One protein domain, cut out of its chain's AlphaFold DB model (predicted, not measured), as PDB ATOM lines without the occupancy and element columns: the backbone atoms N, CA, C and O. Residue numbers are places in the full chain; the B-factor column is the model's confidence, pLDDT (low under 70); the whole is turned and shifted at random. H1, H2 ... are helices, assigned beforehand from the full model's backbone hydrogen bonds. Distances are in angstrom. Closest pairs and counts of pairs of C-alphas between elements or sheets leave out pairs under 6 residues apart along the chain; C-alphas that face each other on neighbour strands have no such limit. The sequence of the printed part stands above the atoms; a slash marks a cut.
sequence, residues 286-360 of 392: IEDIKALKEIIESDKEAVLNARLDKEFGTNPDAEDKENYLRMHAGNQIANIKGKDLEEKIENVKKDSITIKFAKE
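What this domain is: This is residues 286 to 360 of the 392 residues of an uncharacterized protein of archaeon (UniProt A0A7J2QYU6). One long helix, H1, has its last turns in a small head made with three shorter helices, H2, H3 and H4, while its first part, residues 286 to 299, sticks out as an arm. H2 is in the middle of the head, with the end of H1, H3 and H4 packed round it. The printed part has 75 residues with four named helices, in the order H1, H2, H3, H4, and no named strand; the class is all helix. The whole is loose, with a radius of gyration of the C-alphas of 14.5 A, and flat in outline, spanning 50 by 29 by 16 A, the arm of H1 making much of the length.

How they stand to each other: H1, residues 286 to 312, touches H2, residues 324 to 333, with its residues 308 to 312 alone. The closest C-alphas of the two are those of Phe 312 and Arg 326, 5.3 A apart, and the helices run opposite ways at a steep tilt of 47 degrees. H2 is the hub, touching three other helices. It touches H3, residues 340 to 350, and the two form a helical hairpin, opposite ways at a steep tilt of 41 degrees; their closest C-alphas are those of Ala 329 and Val 348, 6.5 A apart. H2 also touches H4, residues 352 to 359, opposite ways at a shallow tilt of 30 degrees, with the C-alphas of Leu 325 and Phe 357 closest at 5.6 A. The helix packing is mostly crossed, only just: 1 of these 3 pairs is at a shallow tilt. H3 and H4 are close but not clearly touching, with the C-alphas of Val 348 and Thr 354 closest at 6.6 A; they run the same way at a steep tilt of 69 degrees, only just short of about perpendicular. H1 and H3 are near each other, with 10 pairs of C-alphas within 10 A, and H1 and H4 are apart. In H1, H2, H3 and H4 every O i to N i+4 pair is within hydrogen-bond range.

Where its parts are: H1 begins at C-alpha 286, at (-29.648, -31.923, -18.872), and reaches C-alpha 312, at (5.817, -22.723, -31.143), 38.6 A away. H2 measures 14.2 A from first to last C-alpha, H3 15.8 A and H4 10.8 A. H4 ends at C-alpha 359, at (17.661, -25.019, -33.931).

The domain as a whole: The C-alphas of Ile 286 and Glu 360, the two farthest apart, are 50.5 A from each other. Without residues 286 to 299, which stand free, the body of 61 residues spans 32 by 25 by 15 A. The printed part has no cut. The link from H1 to H2, 11 residues, is long, that from H2 to H3, 6 residues, is short, and that from H3 to H4, 1 residue, is tight. The mean pLDDT of the printed part is 75.6; 22 residues are under 70, among them residues 291 to 301 and 334 to 340.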
ATOM      1  N   ILE A 286     -30.670 -30.870 -18.921       68.38
ATOM      2  CA  ILE A 286     -29.648 -31.923 -18.872       68.38
ATOM      3  C   ILE A 286     -28.903 -32.006 -20.209       68.38
ATOM      4  O   ILE A 286     -27.673 -32.098 -20.215       68.38
ATOM      5  N   GLU A 287     -29.628 -31.952 -21.327       72.06
ATOM      6  CA  GLU A 287     -29.032 -31.967 -22.667       72.06
ATOM      7  C   GLU A 287     -28.301 -30.656 -22.966       72.06
ATOM      8  O   GLU A 287     -27.162 -30.694 -23.429       72.06
ATOM      9  N   ASP A 288     -28.876 -29.515 -22.579       65.94
ATOM     10  CA  ASP A 288     -28.273 -28.194 -22.778       65.94
ATOM     11  C   ASP A 288     -26.975 -28.031 -21.968       65.94
ATOM     12  O   ASP A 288     -25.970 -27.538 -22.479       65.94
ATOM     13  N   ILE A 289     -26.933 -28.517 -20.718       67.06
ATOM     14  CA  ILE A 289     -25.699 -28.530 -19.911       67.06
ATOM     15  C   ILE A 289     -24.650 -29.463 -20.524       67.06
ATOM     16  O   ILE A 289     -23.452 -29.177 -20.445       67.06
ATOM     17  N   LYS A 290     -25.067 -30.583 -21.123       70.44
ATOM     18  CA  LYS A 290     -24.147 -31.503 -21.798       70.44
ATOM     19  C   LYS A 290     -23.551 -30.857 -23.053       70.44
ATOM     20  O   LYS A 290     -22.332 -30.877 -23.198       70.44
ATOM     21  N   ALA A 291     -24.373 -30.198 -23.867       66.38
ATOM     22  CA  ALA A 291     -23.928 -29.441 -25.033       66.38
ATOM     23  C   ALA A 291     -22.993 -28.284 -24.640       66.38
ATOM     24  O   ALA A 291     -21.928 -28.115 -25.228       66.38
ATOM     25  N   LEU A 292     -23.317 -27.533 -23.582       66.12
ATOM     26  CA  LEU A 292     -22.445 -26.473 -23.064       66.12
ATOM     27  C   LEU A 292     -21.109 -27.014 -22.541       66.12
ATOM     28  O   LEU A 292     -20.082 -26.364 -22.713       66.12
ATOM     29  N   LYS A 293     -21.089 -28.200 -21.922       68.38
ATOM     30  CA  LYS A 293     -19.834 -28.855 -21.522       68.38
ATOM     31  C   LYS A 293     -18.978 -29.239 -22.725       68.38
ATOM     32  O   LYS A 293     -17.767 -29.057 -22.656       68.38
ATOM     33  N   GLU A 294     -19.586 -29.742 -23.795       65.62
ATOM     34  CA  GLU A 294     -18.885 -30.065 -25.044       65.62
ATOM     35  C   GLU A 294     -18.322 -28.801 -25.711       65.62
ATOM     36  O   GLU A 294     -17.152 -28.789 -26.088       65.62
ATOM     37  N   ILE A 295     -19.089 -27.703 -25.744       62.84
ATOM     38  CA  ILE A 295     -18.621 -26.395 -26.236       62.84
ATOM     39  C   ILE A 295     -17.452 -25.877 -25.388       62.84
ATOM     40  O   ILE A 295     -16.430 -25.481 -25.932       62.84
ATOM     41  N   ILE A 296     -17.551 -25.939 -24.056       65.56
ATOM     42  CA  ILE A 296     -16.481 -25.483 -23.156       65.56
ATOM     43  C   ILE A 296     -15.208 -26.325 -23.310       65.56
ATOM     44  O   ILE A 296     -14.108 -25.790 -23.191       65.56
ATOM     45  N   GLU A 297     -15.320 -27.638 -23.521       63.97
ATOM     46  CA  GLU A 297     -14.138 -28.483 -23.719       63.97
ATOM     47  C   GLU A 297     -13.511 -28.243 -25.105       63.97
ATOM     48  O   GLU A 297     -12.292 -28.105 -25.189       63.97
ATOM     49  N   SER A 298     -14.328 -28.035 -26.145       61.28
ATOM     50  CA  SER A 298     -13.873 -27.580 -27.469       61.28
ATOM     51  C   SER A 298     -13.177 -26.213 -27.403       61.28
ATOM     52  O   SER A 298     -12.103 -26.028 -27.975       61.28
ATOM     53  N   ASP A 299     -13.733 -25.251 -26.664       65.81
ATOM     54  CA  ASP A 299     -13.138 -23.922 -26.493       65.81
ATOM     55  C   ASP A 299     -11.804 -23.992 -25.736       65.81
ATOM     56  O   ASP A 299     -10.878 -23.234 -26.029       65.81
ATOM     57  N   LYS A 300     -11.646 -24.929 -24.792       66.94
ATOM     58  CA  LYS A 300     -10.357 -25.159 -24.115       66.94
ATOM     59  C   LYS A 300      -9.304 -25.719 -25.058       66.94
ATOM     60  O   LYS A 300      -8.157 -25.280 -24.987       66.94
ATOM     61  N   GLU A 301      -9.669 -26.662 -25.921       69.06
ATOM     62  CA  GLU A 301      -8.761 -27.182 -26.946       69.06
ATOM     63  C   GLU A 301      -8.372 -26.085 -27.941       69.06
ATOM     64  O   GLU A 301      -7.193 -25.937 -28.260       69.06
ATOM     65  N   ALA A 302      -9.326 -25.245 -28.357       71.25
ATOM     66  CA  ALA A 302      -9.069 -24.107 -29.233       71.25
ATOM     67  C   ALA A 302      -8.134 -23.069 -28.588       71.25
ATOM     68  O   ALA A 302      -7.181 -22.620 -29.224       71.25
ATOM     69  N   VAL A 303      -8.348 -22.719 -27.314       73.81
ATOM     70  CA  VAL A 303      -7.484 -21.784 -26.571       73.81
ATOM     71  C   VAL A 303      -6.082 -22.361 -26.366       73.81
ATOM     72  O   VAL A 303      -5.093 -21.641 -26.528       73.81
ATOM     73  N   LEU A 304      -5.973 -23.654 -26.045       76.38
ATOM     74  CA  LEU A 304      -4.688 -24.339 -25.923       76.38
ATOM     75  C   LEU A 304      -3.941 -24.351 -27.261       76.38
ATOM     76  O   LEU A 304      -2.767 -23.984 -27.305       76.38
ATOM     77  N   ASN A 305      -4.622 -24.713 -28.349       77.81
ATOM     78  CA  ASN A 305      -4.029 -24.752 -29.680       77.81
ATOM     79  C   ASN A 305      -3.595 -23.361 -30.141       77.81
ATOM     80  O   ASN A 305      -2.438 -23.197 -30.507       77.81
ATOM     81  N   ALA A 306      -4.440 -22.338 -29.985       78.12
ATOM     82  CA  ALA A 306      -4.080 -20.956 -30.302       78.12
ATOM     83  C   ALA A 306      -2.864 -20.463 -29.497       78.12
ATOM     84  O   ALA A 306      -2.037 -19.697 -29.999       78.12
ATOM     85  N   ARG A 307      -2.724 -20.899 -28.237       77.81
ATOM     86  CA  ARG A 307      -1.578 -20.537 -27.396       77.81
ATOM     87  C   ARG A 307      -0.299 -21.244 -27.833       77.81
ATOM     88  O   ARG A 307       0.744 -20.599 -27.883       77.81
ATOM     89  N   LEU A 308      -0.374 -22.534 -28.139       80.19
ATOM     90  CA  LEU A 308       0.765 -23.306 -28.624       80.19
ATOM     91  C   LEU A 308       1.210 -22.826 -30.011       80.19
ATOM     92  O   LEU A 308       2.407 -22.694 -30.239       80.19
ATOM     93  N   ASP A 309       0.271 -22.472 -30.887       81.88
ATOM     94  CA  ASP A 309       0.565 -21.933 -32.216       81.88
ATOM     95  C   ASP A 309       1.267 -20.573 -32.131       81.88
ATOM     96  O   ASP A 309       2.201 -20.295 -32.880       81.88
ATOM     97  N   LYS A 310       0.878 -19.739 -31.158       80.62
ATOM     98  CA  LYS A 310       1.537 -18.457 -30.888       80.62
ATOM     99  C   LYS A 310       2.985 -18.606 -30.405       80.62
ATOM    100  O   LYS A 310       3.801 -17.739 -30.699       80.62
ATOM    101  N   GLU A 311       3.290 -19.634 -29.615       79.69
ATOM    102  CA  GLU A 311       4.595 -19.773 -28.946       79.69
ATOM    103  C   GLU A 311       5.561 -20.722 -29.680       79.69
ATOM    104  O   GLU A 311       6.772 -20.578 -29.527       79.69
ATOM    105  N   PHE A 312       5.042 -21.672 -30.465       81.00
ATOM    106  CA  PHE A 312       5.817 -22.723 -31.143       81.00
ATOM    107  C   PHE A 312       5.526 -22.834 -32.657       81.00
ATOM    108  O   PHE A 312       6.090 -23.699 -33.329       81.00
ATOM    109  N   GLY A 313       4.659 -21.973 -33.205       78.62
ATOM    110  CA  GLY A 313       4.219 -22.004 -34.605       78.62
ATOM    111  C   GLY A 313       3.044 -22.958 -34.850       78.62
ATOM    112  O   GLY A 313       2.768 -23.845 -34.042       78.62
ATOM    113  N   THR A 314       2.334 -22.775 -35.967       81.12
ATOM    114  CA  THR A 314       1.192 -23.627 -36.343       81.12
ATOM    115  C   THR A 314       1.645 -25.030 -36.750       81.12
ATOM    116  O   THR A 314       2.806 -25.240 -37.118       81.12
ATOM    117  N   ASN A 315       0.726 -25.997 -36.674       79.44
ATOM    118  CA  ASN A 315       0.894 -27.326 -37.256       79.44
ATOM    119  C   ASN A 315      -0.387 -27.736 -38.014       79.44
ATOM    120  O   ASN A 315      -1.423 -27.897 -37.361       79.44
ATOM    121  N   PRO A 316      -0.337 -27.942 -39.340       76.88
ATOM    122  CA  PRO A 316       0.830 -27.760 -40.202       76.88
ATOM    123  C   PRO A 316       1.284 -26.288 -40.275       76.88
ATOM    124  O   PRO A 316       0.581 -25.367 -39.843       76.88
ATOM    125  N   ASP A 317       2.512 -26.067 -40.725       75.50
ATOM    126  CA  ASP A 317       3.068 -24.727 -40.913       75.50
ATOM    127  C   ASP A 317       2.446 -23.995 -42.127       75.50
ATOM    128  O   ASP A 317       1.509 -24.472 -42.767       75.50
ATOM    129  N   ALA A 318       2.970 -22.811 -42.460       74.69
ATOM    130  CA  ALA A 318       2.498 -22.023 -43.602       74.69
ATOM    131  C   ALA A 318       2.756 -22.677 -44.981       74.69
ATOM    132  O   ALA A 318       2.192 -22.222 -45.977       74.69
ATOM    133  N   GLU A 319       3.590 -23.718 -45.049       78.19
ATOM    134  CA  GLU A 319       3.892 -24.509 -46.248       78.19
ATOM    135  C   GLU A 319       3.242 -25.906 -46.226       78.19
ATOM    136  O   GLU A 319       3.604 -26.764 -47.035       78.19
ATOM    137  N   ASP A 320       2.268 -26.126 -45.336       79.31
ATOM    138  CA  ASP A 320       1.537 -27.388 -45.157       79.31
ATOM    139  C   ASP A 320       2.426 -28.571 -44.706       79.31
ATOM    140  O   ASP A 320       2.167 -29.736 -45.016       79.31
ATOM    141  N   LYS A 321       3.512 -28.282 -43.975       79.25
ATOM    142  CA  LYS A 321       4.461 -29.273 -43.441       79.25
ATOM    143  C   LYS A 321       4.321 -29.445 -41.934       79.25
ATOM    144  O   LYS A 321       3.924 -28.535 -41.206       79.25
ATOM    145  N   GLU A 322       4.661 -30.641 -41.460       82.19
ATOM    146  CA  GLU A 322       4.608 -30.981 -40.037       82.19
ATOM    147  C   GLU A 322       5.636 -30.174 -39.233       82.19
ATOM    148  O   GLU A 322       6.842 -30.238 -39.472       82.19
ATOM    149  N   ASN A 323       5.156 -29.456 -38.221       83.81
ATOM    150  CA  ASN A 323       5.988 -28.724 -37.276       83.81
ATOM    151  C   ASN A 323       6.281 -29.615 -36.055       83.81
ATOM    152  O   ASN A 323       5.513 -29.672 -35.085       83.81
ATOM    153  N   TYR A 324       7.418 -30.318 -36.093       81.44
ATOM    154  CA  TYR A 324       7.819 -31.251 -35.033       81.44
ATOM    155  C   TYR A 324       8.036 -30.576 -33.668       81.44
ATOM    156  O   TYR A 324       7.795 -31.206 -32.634       81.44
ATOM    157  N   LEU A 325       8.416 -29.291 -33.640       83.19
ATOM    158  CA  LEU A 325       8.522 -28.507 -32.407       83.19
ATOM    159  C   LEU A 325       7.143 -28.345 -31.749       83.19
ATOM    160  O   LEU A 325       6.974 -28.628 -30.559       83.19
ATOM    161  N   ARG A 326       6.138 -27.953 -32.536       84.38
ATOM    162  CA  ARG A 326       4.751 -27.781 -32.089       84.38
ATOM    163  C   ARG A 326       4.102 -29.096 -31.656       84.38
ATOM    164  O   ARG A 326       3.329 -29.105 -30.690       84.38
ATOM    165  N   MET A 327       4.415 -30.200 -32.335       84.81
ATOM    166  CA  MET A 327       3.943 -31.537 -31.962       84.81
ATOM    167  C   MET A 327       4.552 -32.006 -30.634       84.81
ATOM    168  O   MET A 327       3.823 -32.472 -29.756       84.81
ATOM    169  N   HIS A 328       5.865 -31.828 -30.439       84.31
ATOM    170  CA  HIS A 328       6.537 -32.157 -29.175       84.31
ATOM    171  C   HIS A 328       5.990 -31.326 -28.009       84.31
ATOM    172  O   HIS A 328       5.635 -31.883 -26.968       84.31
ATOM    173  N   ALA A 329       5.828 -30.013 -28.202       84.12
ATOM    174  CA  ALA A 329       5.237 -29.128 -27.199       84.12
ATOM    175  C   ALA A 329       3.784 -29.516 -26.864       84.12
ATOM    176  O   ALA A 329       3.408 -29.551 -25.692       84.12
ATOM    177  N   GLY A 330       2.986 -29.875 -27.876       83.94
ATOM    178  CA  GLY A 330       1.620 -30.372 -27.694       83.94
ATOM    179  C   GLY A 330       1.555 -31.646 -26.850       83.94
ATOM    180  O   GLY A 330       0.727 -31.738 -25.947       83.94
ATOM    181  N   ASN A 331       2.474 -32.591 -27.065       84.12
ATOM    182  CA  ASN A 331       2.527 -33.842 -26.304       84.12
ATOM    183  C   ASN A 331       2.933 -33.639 -24.836       84.12
ATOM    184  O   ASN A 331       2.420 -34.325 -23.956       84.12
ATOM    185  N   GLN A 332       3.820 -32.682 -24.551       81.69
ATOM    186  CA  GLN A 332       4.244 -32.359 -23.180       81.69
ATOM    187  C   GLN A 332       3.163 -31.619 -22.376       81.69
ATOM    188  O   GLN A 332       3.164 -31.652 -21.143       81.69
ATOM    189  N   ILE A 333       2.246 -30.939 -23.072       80.19
ATOM    190  CA  ILE A 333       1.210 -30.085 -22.476       80.19
ATOM    191  C   ILE A 333      -0.190 -30.720 -22.605       80.19
ATOM    192  O   ILE A 333      -1.190 -30.168 -22.140       80.19
ATOM    193  N   ALA A 334      -0.276 -31.934 -23.155       69.31
ATOM    194  CA  ALA A 334      -1.514 -32.691 -23.225       69.31
ATOM    195  C   ALA A 334      -2.117 -32.880 -21.816       69.31
ATOM    196  O   ALA A 334      -1.448 -33.342 -20.891       69.31
ATOM    197  N   ASN A 335      -3.400 -32.531 -21.665       66.75
ATOM    198  CA  ASN A 335      -4.210 -32.647 -20.438       66.75
ATOM    199  C   ASN A 335      -3.940 -31.635 -19.311       66.75
ATOM    200  O   ASN A 335      -4.340 -31.860 -18.167       66.75
ATOM    201  N   ILE A 336      -3.308 -30.501 -19.606       68.25
ATOM    202  CA  ILE A 336      -2.950 -29.498 -18.593       68.25
ATOM    203  C   ILE A 336      -3.962 -28.362 -18.599       68.25
ATOM    204  O   ILE A 336      -4.262 -27.795 -19.646       68.25
ATOM    205  N   LYS A 337      -4.517 -28.042 -17.425       61.62
ATOM    206  CA  LYS A 337      -5.652 -27.121 -17.294       61.62
ATOM    207  C   LYS A 337      -5.295 -25.912 -16.427       61.62
ATOM    208  O   LYS A 337      -4.689 -26.052 -15.372       61.62
ATOM    209  N   GLY A 338      -5.768 -24.734 -16.834       62.78
ATOM    210  CA  GLY A 338      -5.818 -23.539 -15.986       62.78
ATOM    211  C   GLY A 338      -4.483 -22.811 -15.803       62.78
ATOM    212  O   GLY A 338      -3.692 -22.704 -16.736       62.78
ATOM    213  N   LYS A 339      -4.269 -22.258 -14.601       58.47
ATOM    214  CA  LYS A 339      -3.154 -21.346 -14.269       58.47
ATOM    215  C   LYS A 339      -1.758 -21.961 -14.452       58.47
ATOM    216  O   LYS A 339      -0.797 -21.217 -14.609       58.47
ATOM    217  N   ASP A 340      -1.667 -23.286 -14.523       68.25
ATOM    218  CA  ASP A 340      -0.404 -24.024 -14.662       68.25
ATOM    219  C   ASP A 340       0.074 -24.124 -16.125       68.25
ATOM    220  O   ASP A 340       1.176 -24.608 -16.402       68.25
ATOM    221  N   LEU A 341      -0.750 -23.678 -17.082       74.06
ATOM    222  CA  LEU A 341      -0.428 -23.718 -18.509       74.06
ATOM    223  C   LEU A 341       0.764 -22.812 -18.855       74.06
ATOM    224  O   LEU A 341       1.623 -23.202 -19.643       74.06
ATOM    225  N   GLU A 342       0.846 -21.622 -18.256       75.00
ATOM    226  CA  GLU A 342       1.921 -20.660 -18.537       75.00
ATOM    227  C   GLU A 342       3.280 -21.156 -18.041       75.00
ATOM    228  O   GLU A 342       4.261 -21.132 -18.784       75.00
ATOM    229  N   GLU A 343       3.326 -21.679 -16.816       79.94
ATOM    230  CA  GLU A 343       4.550 -22.224 -16.232       79.94
ATOM    231  C   GLU A 343       5.080 -23.406 -17.051       79.94
ATOM    232  O   GLU A 343       6.282 -23.522 -17.301       79.94
ATOM    233  N   LYS A 344       4.185 -24.272 -17.536       80.69
ATOM    234  CA  LYS A 344       4.597 -25.419 -18.342       80.69
ATOM    235  C   LYS A 344       5.015 -25.065 -19.756       80.69
ATOM    236  O   LYS A 344       5.964 -25.675 -20.236       80.69
ATOM    237  N   ILE A 345       4.399 -24.071 -20.393       81.62
ATOM    238  CA  ILE A 345       4.916 -23.536 -21.662       81.62
ATOM    239  C   ILE A 345       6.354 -23.036 -21.465       81.62
ATOM    240  O   ILE A 345       7.234 -23.378 -22.255       81.62
ATOM    241  N   GLU A 346       6.626 -22.307 -20.382       81.12
ATOM    242  CA  GLU A 346       7.977 -21.826 -20.073       81.12
ATOM    243  C   GLU A 346       8.966 -22.952 -19.741       81.12
ATOM    244  O   GLU A 346      10.143 -22.872 -20.099       81.12
ATOM    245  N   ASN A 347       8.510 -24.035 -19.112       83.06
ATOM    246  CA  ASN A 347       9.345 -25.213 -18.881       83.06
ATOM    247  C   ASN A 347       9.641 -25.970 -20.182       83.06
ATOM    248  O   ASN A 347      10.784 -26.369 -20.403       83.06
ATOM    249  N   VAL A 348       8.659 -26.106 -21.078       84.31
ATOM    250  CA  VAL A 348       8.849 -26.738 -22.392       84.31
ATOM    251  C   VAL A 348       9.831 -25.940 -23.243       84.31
ATOM    252  O   VAL A 348      10.698 -26.543 -23.868       84.31
ATOM    253  N   LYS A 349       9.795 -24.603 -23.214       81.69
ATOM    254  CA  LYS A 349      10.791 -23.755 -23.903       81.69
ATOM    255  C   LYS A 349      12.231 -23.984 -23.431       81.69
ATOM    256  O   LYS A 349      13.168 -23.738 -24.188       81.69
ATOM    257  N   LYS A 350      12.420 -24.432 -22.188       81.62
ATOM    258  CA  LYS A 350      13.738 -24.723 -21.599       81.62
ATOM    259  C   LYS A 350      14.174 -26.174 -21.798       81.62
ATOM    260  O   LYS A 350      15.318 -26.501 -21.481       81.62
ATOM    261  N   ASP A 351      13.290 -27.034 -22.298       83.31
ATOM    262  CA  ASP A 351      13.599 -28.436 -22.538       83.31
ATOM    263  C   ASP A 351      14.666 -28.589 -23.631       83.31
ATOM    264  O   ASP A 351      14.652 -27.928 -24.673       83.31
ATOM    265  N   SER A 352      15.611 -29.492 -23.379       80.69
ATOM    266  CA  SER A 352      16.757 -29.728 -24.259       80.69
ATOM    267  C   SER A 352      16.345 -30.206 -25.655       80.69
ATOM    268  O   SER A 352      17.008 -29.861 -26.634       80.69
ATOM    269  N   ILE A 353      15.237 -30.950 -25.756       81.25
ATOM    270  CA  ILE A 353      14.703 -31.452 -27.024       81.25
ATOM    271  C   ILE A 353      13.981 -30.322 -27.766       81.25
ATOM    272  O   ILE A 353      14.216 -30.147 -28.958       81.25
ATOM    273  N   THR A 354      13.201 -29.489 -27.070       82.69
ATOM    274  CA  THR A 354      12.578 -28.283 -27.651       82.69
ATOM    275  C   THR A 354      13.616 -27.323 -28.236       82.69
ATOM    276  O   THR A 354      13.481 -26.885 -29.376       82.69
ATOM    277  N   ILE A 355      14.694 -27.031 -27.501       79.94
ATOM    278  CA  ILE A 355      15.783 -26.156 -27.977       79.94
ATOM    279  C   ILE A 355      16.497 -26.771 -29.189       79.94
ATOM    280  O   ILE A 355      16.945 -26.048 -30.079       79.94
ATOM    281  N   LYS A 356      16.626 -28.101 -29.215       80.44
ATOM    282  CA  LYS A 356      17.214 -28.828 -30.339       80.44
ATOM    283  C   LYS A 356      16.320 -28.733 -31.576       80.44
ATOM    284  O   LYS A 356      16.817 -28.327 -32.619       80.44
ATOM    285  N   PHE A 357      15.020 -29.006 -31.450       81.44
ATOM    286  CA  PHE A 357      14.080 -28.884 -32.567       81.44
ATOM    287  C   PHE A 357      13.996 -27.459 -33.105       81.44
ATOM    288  O   PHE A 357      14.073 -27.291 -34.312       81.44
ATOM    289  N   ALA A 358      13.974 -26.442 -32.239       77.31
ATOM    290  CA  ALA A 358      13.971 -25.044 -32.672       77.31
ATOM    291  C   ALA A 358      15.242 -24.627 -33.448       77.31
ATOM    292  O   ALA A 358      15.207 -23.661 -34.198       77.31
ATOM    293  N   LYS A 359      16.376 -25.323 -33.265       73.94
ATOM    294  CA  LYS A 359      17.661 -25.019 -33.931       73.94
ATOM    295  C   LYS A 359      17.970 -25.921 -35.124       73.94
ATOM    296  O   LYS A 359      18.857 -25.605 -35.917       73.94
ATOM    297  N   GLU A 360      17.323 -27.074 -35.215       68.50
ATOM    298  CA  GLU A 360      17.547 -28.042 -36.280       68.50
ATOM    299  C   GLU A 360      16.630 -27.760 -37.468       68.50
ATOM    300  O   GLU A 360      15.469 -27.414 -37.300       68.50
TER     301      GLU A 360